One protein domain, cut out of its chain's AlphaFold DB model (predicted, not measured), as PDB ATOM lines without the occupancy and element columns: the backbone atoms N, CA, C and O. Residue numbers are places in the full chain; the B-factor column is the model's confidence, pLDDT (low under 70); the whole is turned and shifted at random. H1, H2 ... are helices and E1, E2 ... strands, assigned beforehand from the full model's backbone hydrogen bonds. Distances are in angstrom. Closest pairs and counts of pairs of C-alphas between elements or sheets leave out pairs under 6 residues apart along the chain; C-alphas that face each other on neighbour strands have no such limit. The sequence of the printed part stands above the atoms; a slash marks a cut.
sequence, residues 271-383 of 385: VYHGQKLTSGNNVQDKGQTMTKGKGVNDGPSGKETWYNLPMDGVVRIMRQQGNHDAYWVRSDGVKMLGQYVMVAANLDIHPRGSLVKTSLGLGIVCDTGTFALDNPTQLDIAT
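Overview. This is residues 271 to 383 of the 385 residues of the protein "DUF5011 domain-containing protein" of Sharpea porci (UniProt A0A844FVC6). A strongly twisted sheet of eight short strands makes the body, and it wraps round toward a small, incompletely closed barrel: E2, E3, E9, E6, E8 and E7 follow one another by pairing, and the end of E7 comes back near E2. The hairpin of E4 and E5 branches off beside E6, H1 is beside the strands near E8, E4 and E5, the short H2 grazes the sheet, and E1 with the long loop of residues 278 to 296 lies at the outside. The printed part has 113 residues with two named helices and nine named strands; along the chain come E1, E2 and E3, then H1, then E4, E5, E6, E7 and E8, then H2, and last E9. The sheet is branched at E6 and mixed, with both parallel and antiparallel neighbour pairs. The class is mixed, helices and strands, with under half of the residues in named elements. The whole is compact and rounded, with a radius of gyration of the C-alphas of 13.0 A and spans of 35 by 31 by 27 A.

Arrangement. E1, residues 275 to 277, pairs with no named strand. E2, residues 297 to 299, and E3, residues 302 to 307, form an antiparallel hairpin, with N 297 and O 304 2.9 A apart, within hydrogen-bond range. On the other side of E3 from E2 is E9, residues 379 to 382, parallel to E3, with N 305 and O 379 at 2.9 A. H1, residues 312 to 320, is on the sheet and stands at the sheet's level, only just, with a height over the sheet of 4.0 A. Its closest C-alphas to E8, residues 361 to 367, are those of Val 314 and Asp 367, 6.4 A apart. E4, residues 327 to 329, E5, residues 335 to 337, and E6, residues 340 to 344, form a meander, each strand the antiparallel neighbour of the one before; N 336 and O 328 are 2.8 A apart, and N 337 and O 340 2.9 A. E6 has three neighbours: E5 beside residues 340 to 342 and E9 beside residues 342 to 344 lie on one side of it, and E8 on the other side. E6 and E9 are antiparallel, with N 344 and O 380 at 2.8 A, while E6 and E8 are parallel, with N 364 and O 341 at 2.8 A. E7, residues 355 to 358, forms an antiparallel hairpin with E8, with N 363 and O 356 at 2.7 A. The closest C-alphas of the edge strands E2 and E7 are those of Gly 299 and Thr 358, 5.8 A apart. H2, residues 371 to 374, only grazes the sheet, with residues 371 to 372, and is apart from H1. In H1 every O i to N i+4 pair is within hydrogen-bond range; H2 is too short for such a pair, and its one O i to N i+3 pair is within range.

Along the chain. E1 begins at C-alpha 275, (-28.659, -16.129, -0.349). E3 measures 16.3 A from first to last C-alpha, H1 12.3 A, E6 12.6 A and E8, the longest strand by residues, 17.0 A. H1 begins at C-alpha 312, (-15.235, 1.899, -18.897). E9 ends at C-alpha 382, (-23.800, 2.996, -10.134).

Size, cuts and confidence. The two C-alphas farthest apart are those of Ser 279 and Gly 293, 36.6 A. The printed part has no cut. The link from E1 to E2, 19 residues, is long, and its C-alphas lie 12 to 22 A from the mean of the C-alphas. The mean pLDDT of the printed part is 86.8, and residues 279 to 288 are under 70.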
ATOM      1  N   VAL A 271     -29.565 -13.435  -6.257       82.12
ATOM      2  CA  VAL A 271     -29.117 -13.384  -4.865       82.12
ATOM      3  C   VAL A 271     -30.000 -12.410  -4.098       82.12
ATOM      4  O   VAL A 271     -30.155 -11.255  -4.493       82.12
ATOM      5  N   TYR A 272     -30.576 -12.872  -2.991       80.75
ATOM      6  CA  TYR A 272     -31.443 -12.076  -2.124       80.75
ATOM      7  C   TYR A 272     -30.999 -12.215  -0.670       80.75
ATOM      8  O   TYR A 272     -30.869 -13.329  -0.173       80.75
ATOM      9  N   HIS A 273     -30.735 -11.092   0.007       76.25
ATOM     10  CA  HIS A 273     -30.203 -11.081   1.382       76.25
ATOM     11  C   HIS A 273     -28.953 -11.978   1.543       76.25
ATOM     12  O   HIS A 273     -28.793 -12.689   2.534       76.25
ATOM     13  N   GLY A 274     -28.088 -11.986   0.526       75.56
ATOM     14  CA  GLY A 274     -26.883 -12.814   0.471       75.56
ATOM     15  C   GLY A 274     -27.101 -14.312   0.245       75.56
ATOM     16  O   GLY A 274     -26.143 -15.079   0.281       75.56
ATOM     17  N   GLN A 275     -28.336 -14.744  -0.013       79.75
ATOM     18  CA  GLN A 275     -28.659 -16.129  -0.349       79.75
ATOM     19  C   GLN A 275     -28.845 -16.280  -1.856       79.75
ATOM     20  O   GLN A 275     -29.640 -15.557  -2.460       79.75
ATOM     21  N   LYS A 276     -28.132 -17.235  -2.461       85.19
ATOM     22  CA  LYS A 276     -28.347 -17.640  -3.856       85.19
ATOM     23  C   LYS A 276     -29.702 -18.334  -3.970       85.19
ATOM     24  O   LYS A 276     -30.025 -19.204  -3.165       85.19
ATOM     25  N   LEU A 277     -30.491 -17.936  -4.953       79.44
ATOM     26  CA  LEU A 277     -31.812 -18.479  -5.214       79.44
ATOM     27  C   LEU A 277     -31.757 -19.423  -6.412       79.44
ATOM     28  O   LEU A 277     -31.139 -19.115  -7.432       79.44
ATOM     29  N   THR A 278     -32.459 -20.542  -6.280       76.00
ATOM     30  CA  THR A 278     -32.726 -21.502  -7.350       76.00
ATOM     31  C   THR A 278     -34.138 -21.290  -7.910       76.00
ATOM     32  O   THR A 278     -34.912 -20.460  -7.408       76.00
ATOM     33  N   SER A 279     -34.485 -22.027  -8.968       59.16
ATOM     34  CA  SER A 279     -35.815 -21.993  -9.590       59.16
ATOM     35  C   SER A 279     -36.909 -22.340  -8.563       59.16
ATOM     36  O   SER A 279     -37.033 -23.485  -8.135       59.16
ATOM     37  N   GLY A 280     -37.678 -21.337  -8.113       52.88
ATOM     38  CA  GLY A 280     -38.792 -21.518  -7.165       52.88
ATOM     39  C   GLY A 280     -38.983 -20.406  -6.125       52.88
ATOM     40  O   GLY A 280     -40.062 -20.294  -5.540       52.88
ATOM     41  N   ASN A 281     -37.987 -19.544  -5.911       59.50
ATOM     42  CA  ASN A 281     -38.043 -18.546  -4.838       59.50
ATOM     43  C   ASN A 281     -38.625 -17.201  -5.314       59.50
ATOM     44  O   ASN A 281     -37.901 -16.308  -5.752       59.50
ATOM     45  N   ASN A 282     -39.946 -17.031  -5.185       48.34
ATOM     46  CA  ASN A 282     -40.600 -15.728  -5.344       48.34
ATOM     47  C   ASN A 282     -40.446 -14.888  -4.072       48.34
ATOM     48  O   ASN A 282     -40.929 -15.261  -3.005       48.34
ATOM     49  N   VAL A 283     -39.826 -13.716  -4.195       56.28
ATOM     50  CA  VAL A 283     -39.656 -12.772  -3.083       56.28
ATOM     51  C   VAL A 283     -40.425 -11.487  -3.387       56.28
ATOM     52  O   VAL A 283     -40.324 -10.973  -4.500       56.28
ATOM     53  N   GLN A 284     -41.190 -10.951  -2.432       51.00
ATOM     54  CA  GLN A 284     -41.880  -9.658  -2.570       51.00
ATOM     55  C   GLN A 284     -41.028  -8.497  -2.046       51.00
ATOM     56  O   GLN A 284     -40.327  -8.636  -1.046       51.00
ATOM     57  N   ASP A 285     -41.109  -7.354  -2.730       55.16
ATOM     58  CA  ASP A 285     -40.336  -6.140  -2.446       55.16
ATOM     59  C   ASP A 285     -40.979  -5.293  -1.342       55.16
ATOM     60  O   ASP A 285     -42.188  -5.057  -1.349       55.16
ATOM     61  N   LYS A 286     -40.161  -4.772  -0.420       52.47
ATOM     62  CA  LYS A 286     -40.564  -3.701   0.500       52.47
ATOM     63  C   LYS A 286     -39.998  -2.379  -0.006       52.47
ATOM     64  O   LYS A 286     -38.793  -2.222  -0.153       52.47
ATOM     65  N   GLY A 287     -40.909  -1.458  -0.312       58.94
ATOM     66  CA  GLY A 287     -40.620  -0.223  -1.027       58.94
ATOM     67  C   GLY A 287     -40.053   0.891  -0.153       58.94
ATOM     68  O   GLY A 287     -40.744   1.400   0.727       58.94
ATOM     69  N   GLN A 288     -38.844   1.325  -0.508       62.22
ATOM     70  CA  GLN A 288     -38.407   2.722  -0.572       62.22
ATOM     71  C   GLN A 288     -37.377   2.841  -1.700       62.22
ATOM     72  O   GLN A 288     -36.517   1.974  -1.816       62.22
ATOM     73  N   THR A 289     -37.474   3.884  -2.531       76.06
ATOM     74  CA  THR A 289     -36.633   4.075  -3.727       76.06
ATOM     75  C   THR A 289     -35.494   5.058  -3.477       76.06
ATOM     76  O   THR A 289     -35.712   6.154  -2.946       76.06
ATOM     77  N   MET A 290     -34.282   4.680  -3.889       82.06
ATOM     78  CA  MET A 290     -33.108   5.554  -3.908       82.06
ATOM     79  C   MET A 290     -33.312   6.795  -4.785       82.06
ATOM     80  O   MET A 290     -33.983   6.752  -5.811       82.06
ATOM     81  N   THR A 291     -32.718   7.925  -4.391       82.81
ATOM     82  CA  THR A 291     -32.800   9.193  -5.144       82.81
ATOM     83  C   THR A 291     -31.488   9.967  -5.043       82.81
ATOM     84  O   THR A 291     -30.758   9.793  -4.073       82.81
ATOM     85  N   LYS A 292     -31.239  10.908  -5.964       80.06
ATOM     86  CA  LYS A 292     -30.054  11.792  -5.952       80.06
ATOM     87  C   LYS A 292     -29.815  12.510  -4.612       80.06
ATOM     88  O   LYS A 292     -28.677  12.737  -4.227       80.06
ATOM     89  N   GLY A 293     -30.883  12.889  -3.903       79.25
ATOM     90  CA  GLY A 293     -30.794  13.603  -2.622       79.25
ATOM     91  C   GLY A 293     -30.595  12.702  -1.397       79.25
ATOM     92  O   GLY A 293     -30.315  13.212  -0.315       79.25
ATOM     93  N   LYS A 294     -30.748  11.378  -1.543       78.31
ATOM     94  CA  LYS A 294     -30.585  10.394  -0.465       78.31
ATOM     95  C   LYS A 294     -29.276   9.631  -0.669       78.31
ATOM     96  O   LYS A 294     -29.135   8.904  -1.642       78.31
ATOM     97  N   GLY A 295     -28.323   9.792   0.248       79.19
ATOM     98  CA  GLY A 295     -27.045   9.064   0.206       79.19
ATOM     99  C   GLY A 295     -27.133   7.597   0.646       79.19
ATOM    100  O   GLY A 295     -26.219   6.825   0.381       79.19
ATOM    101  N   VAL A 296     -28.218   7.213   1.330       87.81
ATOM    102  CA  VAL A 296     -28.458   5.858   1.851       87.81
ATOM    103  C   VAL A 296     -29.948   5.521   1.741       87.81
ATOM    104  O   VAL A 296     -30.793   6.392   1.975       87.81
ATOM    105  N   ASN A 297     -30.263   4.265   1.433       89.19
ATOM    106  CA  ASN A 297     -31.609   3.687   1.483       89.19
ATOM    107  C   ASN A 297     -31.558   2.256   2.015       89.19
ATOM    108  O   ASN A 297     -30.581   1.546   1.799       89.19
ATOM    109  N   ASP A 298     -32.628   1.824   2.672       86.56
ATOM    110  CA  ASP A 298     -32.817   0.419   3.024       86.56
ATOM    111  C   ASP A 298     -33.571  -0.257   1.877       86.56
ATOM    112  O   ASP A 298     -34.797  -0.168   1.770       86.56
ATOM    113  N   GLY A 299     -32.805  -0.858   0.968       84.56
ATOM    114  CA  GLY A 299     -33.314  -1.506  -0.228       84.56
ATOM    115  C   GLY A 299     -33.723  -2.961  -0.006       84.56
ATOM    116  O   GLY A 299     -33.478  -3.542   1.056       84.56
ATOM    117  N   PRO A 300     -34.318  -3.598  -1.028       82.88
ATOM    118  CA  PRO A 300     -34.836  -4.956  -0.916       82.88
ATOM    119  C   PRO A 300     -33.806  -6.012  -0.543       82.88
ATOM    120  O   PRO A 300     -34.195  -7.015   0.036       82.88
ATOM    121  N   SER A 301     -32.535  -5.814  -0.900       85.00
ATOM    122  CA  SER A 301     -31.458  -6.780  -0.646       85.00
ATOM    123  C   SER A 301     -30.504  -6.361   0.473       85.00
ATOM    124  O   SER A 301     -29.511  -7.048   0.699       85.00
ATOM    125  N   GLY A 302     -30.798  -5.262   1.171       85.00
ATOM    126  CA  GLY A 302     -29.935  -4.688   2.197       85.00
ATOM    127  C   GLY A 302     -29.744  -3.186   2.020       85.00
ATOM    128  O   GLY A 302     -30.473  -2.520   1.284       85.00
ATOM    129  N   LYS A 303     -28.745  -2.642   2.717       90.62
ATOM    130  CA  LYS A 303     -28.396  -1.224   2.629       90.62
ATOM    131  C   LYS A 303     -27.934  -0.889   1.212       90.62
ATOM    132  O   LYS A 303     -27.062  -1.559   0.669       90.62
ATOM    133  N   GLU A 304     -28.457   0.190   0.658       92.31
ATOM    134  CA  GLU A 304     -28.070   0.736  -0.635       92.31
ATOM    135  C   GLU A 304     -27.403   2.093  -0.457       92.31
ATOM    136  O   GLU A 304     -27.904   2.972   0.251       92.31
ATOM    137  N   THR A 305     -26.280   2.272  -1.135       93.38
ATOM    138  CA  THR A 305     -25.616   3.560  -1.342       93.38
ATOM    139  C   THR A 305     -25.471   3.812  -2.833       93.38
ATOM    140  O   THR A 305     -26.011   3.063  -3.656       93.38
ATOM    141  N   TRP A 306     -24.799   4.897  -3.199       93.44
ATOM    142  CA  TRP A 306     -24.509   5.158  -4.590       93.44
ATOM    143  C   TRP A 306     -23.138   5.746  -4.845       93.44
ATOM    144  O   TRP A 306     -22.570   6.437  -3.998       93.44
ATOM    145  N   TYR A 307     -22.674   5.562  -6.081       93.06
ATOM    146  CA  TYR A 307     -21.420   6.125  -6.551       93.06
ATOM    147  C   TYR A 307     -21.476   6.519  -8.030       93.06
ATOM    148  O   TYR A 307     -22.189   5.940  -8.853       93.06
ATOM    149  N   ASN A 308     -20.650   7.504  -8.375       94.25
ATOM    150  CA  ASN A 308     -20.521   8.020  -9.728       94.25
ATOM    151  C   ASN A 308     -19.073   7.895 -10.214       94.25
ATOM    152  O   ASN A 308     -18.308   8.856 -10.207       94.25
ATOM    153  N   LEU A 309     -18.690   6.684 -10.625       93.12
ATOM    154  CA  LEU A 309     -17.395   6.424 -11.262       93.12
ATOM    155  C   LEU A 309     -17.536   6.205 -12.777       93.12
ATOM    156  O   LEU A 309     -18.587   5.737 -13.232       93.12
ATOM    157  N   PRO A 310     -16.500   6.515 -13.580       93.69
ATOM    158  CA  PRO A 310     -16.431   6.092 -14.976       93.69
ATOM    159  C   PRO A 310     -16.537   4.565 -15.098       93.69
ATOM    160  O   PRO A 310     -15.820   3.836 -14.416       93.69
ATOM    161  N   MET A 311     -17.427   4.077 -15.966       95.56
ATOM    162  CA  MET A 311     -17.742   2.643 -16.064       95.56
ATOM    163  C   MET A 311     -16.895   1.881 -17.081       95.56
ATOM    164  O   MET A 311     -17.034   0.667 -17.177       95.56
ATOM    165  N   ASP A 312     -15.999   2.540 -17.817       95.88
ATOM    166  CA  ASP A 312     -15.235   1.899 -18.897       95.88
ATOM    167  C   ASP A 312     -14.449   0.673 -18.409       95.88
ATOM    168  O   ASP A 312     -14.417  -0.370 -19.064       95.88
ATOM    169  N   GLY A 313     -13.853   0.769 -17.214       96.38
ATOM    170  CA  GLY A 313     -13.140  -0.337 -16.577       96.38
ATOM    171  C   GLY A 313     -14.062  -1.495 -16.196       96.38
ATOM    172  O   GLY A 313     -13.768  -2.642 -16.532       96.38
ATOM    173  N   VAL A 314     -15.186  -1.187 -15.548       96.06
ATOM    174  CA  VAL A 314     -16.177  -2.167 -15.077       96.06
ATOM    175  C   VAL A 314     -16.840  -2.878 -16.255       96.06
ATOM    176  O   VAL A 314     -16.878  -4.106 -16.298       96.06
ATOM    177  N   VAL A 315     -17.291  -2.128 -17.264       95.94
ATOM    178  CA  VAL A 315     -17.895  -2.680 -18.485       95.94
ATOM    179  C   VAL A 315     -16.900  -3.581 -19.204       95.94
ATOM    180  O   VAL A 315     -17.266  -4.683 -19.600       95.94
ATOM    181  N   ARG A 316     -15.628  -3.176 -19.324       96.44
ATOM    182  CA  ARG A 316     -14.582  -4.018 -19.924       96.44
ATOM    183  C   ARG A 316     -14.393  -5.339 -19.174       96.44
ATOM    184  O   ARG A 316     -14.254  -6.367 -19.831       96.44
ATOM    185  N   ILE A 317     -14.418  -5.329 -17.840       94.00
ATOM    186  CA  ILE A 317     -14.361  -6.560 -17.031       94.00
ATOM    187  C   ILE A 317     -15.583  -7.439 -17.321       94.00
ATOM    188  O   ILE A 317     -15.424  -8.628 -17.580       94.00
ATOM    189  N   MET A 318     -16.785  -6.861 -17.363       91.44
ATOM    190  CA  MET A 318     -18.003  -7.608 -17.702       91.44
ATOM    191  C   MET A 318     -17.933  -8.218 -19.110       91.44
ATOM    192  O   MET A 318     -18.324  -9.368 -19.289       91.44
ATOM    193  N   ARG A 319     -17.350  -7.510 -20.093       91.50
ATOM    194  CA  ARG A 319     -17.106  -8.064 -21.442       91.50
ATOM    195  C   ARG A 319     -16.147  -9.246 -21.425       91.50
ATOM    196  O   ARG A 319     -16.370 -10.216 -22.136       91.50
ATOM    197  N   GLN A 320     -15.087  -9.180 -20.618       88.62
ATOM    198  CA  GLN A 320     -14.142 -10.292 -20.457       88.62
ATOM    199  C   GLN A 320     -14.797 -11.524 -19.818       88.62
ATOM    200  O   GLN A 320     -14.324 -12.636 -20.030       88.62
ATOM    201  N   GLN A 321     -15.887 -11.332 -19.073       83.25
ATOM    202  CA  GLN A 321     -16.705 -12.402 -18.503       83.25
ATOM    203  C   GLN A 321     -17.850 -12.861 -19.420       83.25
ATOM    204  O   GLN A 321     -18.699 -13.631 -18.987       83.25
ATOM    205  N   GLY A 322     -17.876 -12.404 -20.676       81.50
ATOM    206  CA  GLY A 322     -18.835 -12.851 -21.685       81.50
ATOM    207  C   GLY A 322     -20.098 -12.005 -21.799       81.50
ATOM    208  O   GLY A 322     -20.830 -12.194 -22.758       81.50
ATOM    209  N   ASN A 323     -20.344 -11.033 -20.909       84.81
ATOM    210  CA  ASN A 323     -21.541 -10.199 -21.025       84.81
ATOM    211  C   ASN A 323     -21.460  -9.278 -22.249       84.81
ATOM    212  O   ASN A 323     -20.535  -8.468 -22.358       84.81
ATOM    213  N   HIS A 324     -22.470  -9.310 -23.116       85.12
ATOM    214  CA  HIS A 324     -22.527  -8.480 -24.332       85.12
ATOM    215  C   HIS A 324     -23.602  -7.377 -24.316       85.12
ATOM    216  O   HIS A 324     -23.734  -6.632 -25.287       85.12
ATOM    217  N   ASP A 325     -24.319  -7.200 -23.205       89.69
ATOM    218  CA  ASP A 325     -25.420  -6.236 -23.078       89.69
ATOM    219  C   ASP A 325     -24.994  -4.772 -23.187       89.69
ATOM    220  O   ASP A 325     -24.021  -4.368 -22.563       89.69
ATOM    221  N   ALA A 326     -25.752  -3.918 -23.874       94.00
ATOM    222  CA  ALA A 326     -25.409  -2.500 -24.031       94.00
ATOM    223  C   ALA A 326     -25.272  -1.745 -22.688       94.00
ATOM    224  O   ALA A 326     -26.123  -1.863 -21.810       94.00
ATOM    225  N   TYR A 327     -24.230  -0.915 -22.555       96.94
ATOM    226  CA  TYR A 327     -24.115   0.060 -21.461       96.94
ATOM    227  C   TYR A 327     -24.835   1.356 -21.838       96.94
ATOM    228  O   TYR A 327     -24.622   1.881 -22.932       96.94
ATOM    229  N   TRP A 328     -25.661   1.886 -20.938       97.56
ATOM    230  CA  TRP A 328     -26.370   3.153 -21.133       97.56
ATOM    231  C   TRP A 328     -26.764   3.784 -19.791       97.56
ATOM    232  O   TRP A 328     -26.650   3.164 -18.737       97.56
ATOM    233  N   VAL A 329     -27.206   5.043 -19.815       97.44
ATOM    234  CA  VAL A 329     -27.680   5.762 -18.621       97.44
ATOM    235  C   VAL A 329     -29.176   6.006 -18.759       97.44
ATOM    236  O   VAL A 329     -29.624   6.602 -19.741       97.44
ATOM    237  N   ARG A 330     -29.949   5.537 -17.778       95.12
ATOM    238  CA  ARG A 330     -31.397   5.741 -17.702       95.12
ATOM    239  C   ARG A 330     -31.719   7.211 -17.421       95.12
ATOM    240  O   ARG A 330     -30.887   7.953 -16.905       95.12
ATOM    241  N   SER A 331     -32.927   7.653 -17.764       92.81
ATOM    242  CA  SER A 331     -33.345   9.062 -17.651       92.81
ATOM    243  C   SER A 331     -33.254   9.648 -16.234       92.81
ATOM    244  O   SER A 331     -33.143  10.862 -16.088       92.81
ATOM    245  N   ASP A 332     -33.265   8.808 -15.199       91.00
ATOM    246  CA  ASP A 332     -33.096   9.173 -13.786       91.00
ATOM    247  C   ASP A 332     -31.627   9.178 -13.311       91.00
ATOM    248  O   ASP A 332     -31.347   9.419 -12.134       91.00
ATOM    249  N   GLY A 333     -30.684   8.940 -14.224       93.75
ATOM    250  CA  GLY A 333     -29.248   8.943 -13.970       93.75
ATOM    251  C   GLY A 333     -28.676   7.596 -13.532       93.75
ATOM    252  O   GLY A 333     -27.487   7.521 -13.241       93.75
ATOM    253  N   VAL A 334     -29.464   6.522 -13.484       95.62
ATOM    254  CA  VAL A 334     -28.952   5.187 -13.132       95.62
ATOM    255  C   VAL A 334     -28.157   4.598 -14.297       95.62
ATOM    256  O   VAL A 334     -28.595   4.653 -15.447       95.62
ATOM    257  N   LYS A 335     -26.974   4.045 -14.016       97.62
ATOM    258  CA  LYS A 335     -26.136   3.376 -15.018       97.62
ATOM    259  C   LYS A 335     -26.616   1.937 -15.192       97.62
ATOM    260  O   LYS A 335     -26.811   1.211 -14.218       97.62
ATOM    261  N   MET A 336     -26.825   1.550 -16.440       96.56
ATOM    262  CA  MET A 336     -27.479   0.307 -16.831       96.56
ATOM    263  C   MET A 336     -26.535  -0.549 -17.671       96.56
ATOM    264  O   MET A 336     -25.774  -0.029 -18.493       96.56
ATOM    265  N   LEU A 337     -26.642  -1.865 -17.505       94.12
ATOM    266  CA  LEU A 337     -26.047  -2.863 -18.387       94.12
ATOM    267  C   LEU A 337     -27.177  -3.779 -18.866       94.12
ATOM    268  O   LEU A 337     -27.758  -4.535 -18.087       94.12
ATOM    269  N   GLY A 338     -27.573  -3.616 -20.127       90.44
ATOM    270  CA  GLY A 338     -28.788  -4.218 -20.671       90.44
ATOM    271  C   GLY A 338     -30.025  -3.650 -19.986       90.44
ATOM    272  O   GLY A 338     -30.200  -2.435 -19.898       90.44
ATOM    273  N   GLN A 339     -30.882  -4.527 -19.478       86.75
ATOM    274  CA  GLN A 339     -32.055  -4.138 -18.688       86.75
ATOM    275  C   GLN A 339     -31.762  -3.983 -17.186       86.75
ATOM    276  O   GLN A 339     -32.662  -3.615 -16.429       86.75
ATOM    277  N   TYR A 340     -30.531  -4.264 -16.743       92.62
ATOM    278  CA  TYR A 340     -30.183  -4.362 -15.327       92.62
ATOM    279  C   TYR A 340     -29.485  -3.106 -14.803       92.62
ATOM    280  O   TYR A 340     -28.659  -2.495 -15.485       92.62
ATOM    281  N   VAL A 341     -29.794  -2.742 -13.559       94.12
ATOM    282  CA  VAL A 341     -29.090  -1.692 -12.807       94.12
ATOM    283  C   VAL A 341     -27.663  -2.158 -12.505       94.12
ATOM    284  O   VAL A 341     -27.476  -3.257 -11.998       94.12
ATOM    285  N   MET A 342     -26.640  -1.353 -12.785       96.56
ATOM    286  CA  MET A 342     -25.261  -1.719 -12.437       96.56
ATOM    287  C   MET A 342     -25.000  -1.514 -10.939       96.56
ATOM    288  O   MET A 342     -25.256  -0.434 -10.401       96.56
ATOM    289  N   VAL A 343     -24.481  -2.544 -10.264       95.56
ATOM    290  CA  VAL A 343     -24.280  -2.550  -8.806       95.56
ATOM    291  C   VAL A 343     -22.883  -3.055  -8.440       95.56
ATOM    292  O   VAL A 343     -22.388  -4.026  -9.017       95.56
ATOM    293  N   ALA A 344     -22.254  -2.418  -7.452       96.25
ATOM    294  CA  ALA A 344     -21.105  -2.970  -6.745       96.25
ATOM    295  C   ALA A 344     -21.564  -3.705  -5.478       96.25
ATOM    296  O   ALA A 344     -22.430  -3.212  -4.755       96.25
ATOM    297  N   ALA A 345     -20.974  -4.864  -5.187       95.56
ATOM    298  CA  ALA A 345     -21.308  -5.668  -4.008       95.56
ATOM    299  C   ALA A 345     -20.083  -6.431  -3.477       95.56
ATOM    300  O   ALA A 345     -19.012  -6.435  -4.092       95.56
ATOM    301  N   ASN A 346     -20.233  -7.105  -2.335       94.69
ATOM    302  CA  ASN A 346     -19.271  -8.117  -1.909       94.69
ATOM    303  C   ASN A 346     -19.356  -9.333  -2.851       94.69
ATOM    304  O   ASN A 346     -20.410  -9.957  -2.948       94.69
ATOM    305  N   LEU A 347     -18.254  -9.676  -3.525       92.31
ATOM    306  CA  LEU A 347     -18.232 -10.732  -4.547       92.31
ATOM    307  C   LEU A 347     -18.302 -12.157  -3.985       92.31
ATOM    308  O   LEU A 347     -18.674 -13.067  -4.724       92.31
ATOM    309  N   ASP A 348     -17.992 -12.353  -2.702       90.00
ATOM    310  CA  ASP A 348     -18.135 -13.656  -2.043       90.00
ATOM    311  C   ASP A 348     -19.612 -13.968  -1.755       90.00
ATOM    312  O   ASP A 348     -20.028 -15.127  -1.752       90.00
ATOM    313  N   ILE A 349     -20.421 -12.922  -1.552       88.50
ATOM    314  CA  ILE A 349     -21.861 -13.024  -1.287       88.50
ATOM    315  C   ILE A 349     -22.667 -12.921  -2.584       88.50
ATOM    316  O   ILE A 349     -23.576 -13.715  -2.831       88.50
ATOM    317  N   HIS A 350     -22.316 -11.954  -3.427       89.50
ATOM    318  CA  HIS A 350     -22.934 -11.703  -4.718       89.50
ATOM    319  C   HIS A 350     -21.878 -11.838  -5.820       89.50
ATOM    320  O   HIS A 350     -21.280 -10.839  -6.226       89.50
ATOM    321  N   PRO A 351     -21.621 -13.059  -6.323       90.25
ATOM    322  CA  PRO A 351     -20.664 -13.249  -7.402       90.25
ATOM    323  C   PRO A 351     -20.968 -12.347  -8.597       90.25
ATOM    324  O   PRO A 351     -22.128 -12.053  -8.903       90.25
ATOM    325  N   ARG A 352     -19.913 -11.898  -9.276       91.06
ATOM    326  CA  ARG A 352     -20.045 -11.034 -10.453       91.06
ATOM    327  C   ARG A 352     -20.933 -11.707 -11.509       91.06
ATOM    328  O   ARG A 352     -20.827 -12.910 -11.723       91.06
ATOM    329  N   GLY A 353     -21.829 -10.934 -12.118       88.44
ATOM    330  CA  GLY A 353     -22.860 -11.416 -13.043       88.44
ATOM    331  C   GLY A 353     -24.159 -11.876 -12.367       88.44
ATOM    332  O   GLY A 353     -25.158 -12.074 -13.051       88.44
ATOM    333  N   SER A 354     -24.188 -12.005 -11.036       90.50
ATOM    334  CA  SER A 354     -25.427 -12.303 -10.314       90.50
ATOM    335  C   SER A 354     -26.427 -11.151 -10.368       90.50
ATOM    336  O   SER A 354     -26.060  -9.976 -10.421       90.50
ATOM    337  N   LEU A 355     -27.705 -11.508 -10.336       89.44
ATOM    338  CA  LEU A 355     -28.837 -10.605 -10.299       89.44
ATOM    339  C   LEU A 355     -29.267 -10.379  -8.850       89.44
ATOM    340  O   LEU A 355     -29.485 -11.322  -8.094       89.44
ATOM    341  N   VAL A 356     -29.423  -9.123  -8.455       88.69
ATOM    342  CA  VAL A 356     -29.793  -8.726  -7.095       88.69
ATOM    343  C   VAL A 356     -30.910  -7.698  -7.149       88.69
ATOM    344  O   VAL A 356     -30.927  -6.824  -8.011       88.69
ATOM    345  N   LYS A 357     -31.885  -7.785  -6.245       86.81
ATOM    346  CA  LYS A 357     -32.953  -6.784  -6.204       86.81
ATOM    347  C   LYS A 357     -32.435  -5.481  -5.619       86.81
ATOM    348  O   LYS A 357     -31.856  -5.498  -4.534       86.81
ATOM    349  N   THR A 358     -32.707  -4.376  -6.302       87.81
ATOM    350  CA  THR A 358     -32.445  -3.032  -5.791       87.81
ATOM    351  C   THR A 358     -33.727  -2.220  -5.768       87.81
ATOM    352  O   THR A 358     -34.686  -2.525  -6.478       87.81
ATOM    353  N   SER A 359     -33.721  -1.123  -5.025       88.88
ATOM    354  CA  SER A 359     -34.836  -0.186  -5.002       88.88
ATOM    355  C   SER A 359     -35.074   0.559  -6.323       88.88
ATOM    356  O   SER A 359     -36.105   1.218  -6.476       88.88
ATOM    357  N   LEU A 360     -34.138   0.456  -7.276       88.62
ATOM    358  CA  LEU A 360     -34.172   1.097  -8.597       88.62
ATOM    359  C   LEU A 360     -34.416   0.104  -9.748       88.62
ATOM    360  O   LEU A 360     -34.378   0.507 -10.918       88.62
ATOM    361  N   GLY A 361     -34.687  -1.164  -9.425       85.00
ATOM    362  CA  GLY A 361     -34.917  -2.257 -10.370       85.00
ATOM    363  C   GLY A 361     -34.026  -3.470 -10.100       85.00
ATOM    364  O   GLY A 361     -33.265  -3.514  -9.133       85.00
ATOM    365  N   LEU A 362     -34.113  -4.480 -10.963       88.00
ATOM    366  CA  LEU A 362     -33.231  -5.640 -10.881       88.00
ATOM    367  C   LEU A 362     -31.809  -5.224 -11.276       88.00
ATOM    368  O   LEU A 362     -31.596  -4.685 -12.361       88.00
ATOM    369  N   GLY A 363     -30.856  -5.429 -10.375       90.56
ATOM    370  CA  GLY A 363     -29.456  -5.089 -10.566       90.56
ATOM    371  C   GLY A 363     -28.615  -6.283 -10.993       90.56
ATOM    372  O   GLY A 363     -28.940  -7.414 -10.652       90.56
ATOM    373  N   ILE A 364     -27.530  -6.017 -11.714       92.06
ATOM    374  CA  ILE A 364     -26.460  -6.962 -12.022       92.06
ATOM    375  C   ILE A 364     -25.204  -6.544 -11.257       92.06
ATOM    376  O   ILE A 364     -24.793  -5.379 -11.294       92.06
ATOM    377  N   VAL A 365     -24.589  -7.492 -10.553       94.25
ATOM    378  CA  VAL A 365     -23.348  -7.230  -9.823       94.25
ATOM    379  C   VAL A 365     -22.185  -7.196 -10.797       94.25
ATOM    380  O   VAL A 365     -21.817  -8.214 -11.381       94.25
ATOM    381  N   CYS A 366     -21.600  -6.017 -10.972       93.62
ATOM    382  CA  CYS A 366     -20.519  -5.780 -11.924       93.62
ATOM    383  C   CYS A 366     -19.203  -5.373 -11.253       93.62
ATOM    384  O   CYS A 366     -18.129  -5.597 -11.818       93.62
ATOM    385  N   ASP A 367     -19.262  -4.821 -10.041       94.62
ATOM    386  CA  ASP A 367     -18.105  -4.236  -9.365       94.62
ATOM    387  C   ASP A 367     -18.043  -4.596  -7.870       94.62
ATOM    388  O   ASP A 367     -18.925  -5.267  -7.332       94.62
ATOM    389  N   THR A 368     -16.977  -4.173  -7.196       94.75
ATOM    390  CA  THR A 368     -16.819  -4.277  -5.745       94.75
ATOM    391  C   THR A 368     -16.076  -3.060  -5.200       94.75
ATOM    392  O   THR A 368     -15.411  -2.344  -5.942       94.75
ATOM    393  N   GLY A 369     -16.167  -2.816  -3.897       91.12
ATOM    394  CA  GLY A 369     -15.509  -1.684  -3.251       91.12
ATOM    395  C   GLY A 369     -15.094  -2.008  -1.824       91.12
ATOM    396  O   GLY A 369     -15.531  -3.000  -1.244       91.12
ATOM    397  N   THR A 370     -14.268  -1.147  -1.226       91.38
ATOM    398  CA  THR A 370     -13.781  -1.335   0.153       91.38
ATOM    399  C   THR A 370     -14.909  -1.369   1.186       91.38
ATOM    400  O   THR A 370     -14.733  -1.972   2.239       91.38
ATOM    401  N   PHE A 371     -16.087  -0.811   0.870       91.19
ATOM    402  CA  PHE A 371     -17.284  -0.903   1.715       91.19
ATOM    403  C   PHE A 371     -17.675  -2.354   2.039       91.19
ATOM    404  O   PHE A 371     -18.265  -2.601   3.086       91.19
ATOM    405  N   ALA A 372     -17.341  -3.312   1.164       91.94
ATOM    406  CA  ALA A 372     -17.689  -4.720   1.326       91.94
ATOM    407  C   ALA A 372     -17.001  -5.376   2.538       91.94
ATOM    408  O   ALA A 372     -17.471  -6.416   3.002       91.94
ATOM    409  N   LEU A 373     -15.913  -4.777   3.041       89.69
ATOM    410  CA  LEU A 373     -15.212  -5.218   4.250       89.69
ATOM    411  C   LEU A 373     -15.989  -4.857   5.522       89.69
ATOM    412  O   LEU A 373     -16.027  -5.647   6.461       89.69
ATOM    413  N   ASP A 374     -16.629  -3.686   5.530       90.88
ATOM    414  CA  ASP A 374     -17.349  -3.160   6.694       90.88
ATOM    415  C   ASP A 374     -18.835  -3.542   6.679       90.88
ATOM    416  O   ASP A 374     -19.446  -3.753   7.727       90.88
ATOM    417  N   ASN A 375     -19.438  -3.626   5.488       90.38
ATOM    418  CA  ASN A 375     -20.826  -4.025   5.304       90.38
ATOM    419  C   ASN A 375     -20.972  -4.964   4.094       90.38
ATOM    420  O   ASN A 375     -21.215  -4.507   2.973       90.38
ATOM    421  N   PRO A 376     -20.837  -6.283   4.301       89.88
ATOM    422  CA  PRO A 376     -20.744  -7.241   3.206       89.88
ATOM    423  C   PRO A 376     -22.067  -7.436   2.444       89.88
ATOM    424  O   PRO A 376     -22.042  -7.919   1.318       89.88
ATOM    425  N   THR A 377     -23.212  -7.035   3.007       88.81
ATOM    426  CA  THR A 377     -24.522  -7.082   2.328       88.81
ATOM    427  C   THR A 377     -24.943  -5.740   1.725       88.81
ATOM    428  O   THR A 377     -26.038  -5.637   1.173       88.81
ATOM    429  N   GLN A 378     -24.108  -4.698   1.829       92.44
ATOM    430  CA  GLN A 378     -24.382  -3.413   1.189       92.44
ATOM    431  C   GLN A 378     -24.272  -3.539  -0.334       92.44
ATOM    432  O   GLN A 378     -23.392  -4.222  -0.859       92.44
ATOM    433  N   LEU A 379     -25.147  -2.826  -1.031       93.75
ATOM    434  CA  LEU A 379     -25.075  -2.603  -2.466       93.75
ATOM    435  C   LEU A 379     -24.722  -1.143  -2.730       93.75
ATOM    436  O   LEU A 379     -25.310  -0.244  -2.132       93.75
ATOM    437  N   ASP A 380     -23.792  -0.901  -3.645       94.69
ATOM    438  CA  ASP A 380     -23.484   0.443  -4.123       94.69
ATOM    439  C   ASP A 380     -23.993   0.582  -5.560       94.69
ATOM    440  O   ASP A 380     -23.565  -0.152  -6.453       94.69
ATOM    441  N   ILE A 381     -24.963   1.464  -5.791       95.12
ATOM    442  CA  ILE A 381     -25.634   1.596  -7.090       95.12
ATOM    443  C   ILE A 381     -24.867   2.591  -7.964       95.12
ATOM    444  O   ILE A 381     -24.620   3.731  -7.563       95.12
ATOM    445  N   ALA A 382     -24.521   2.167  -9.179       96.81
ATOM    446  CA  ALA A 382     -23.800   2.996 -10.134       96.81
ATOM    447  C   ALA A 382     -24.741   3.970 -10.847       96.81
ATOM    448  O   ALA A 382     -25.747   3.577 -11.444       96.81
ATOM    449  N   THR A 383     -24.382   5.249 -10.861       95.06
ATOM    450  CA  THR A 383     -25.226   6.331 -11.404       95.06
ATOM    451  C   THR A 383     -24.393   7.494 -11.961       95.06
ATOM    452  O   THR A 383     -23.165   7.468 -11.899       95.06
TER     453      THR A 383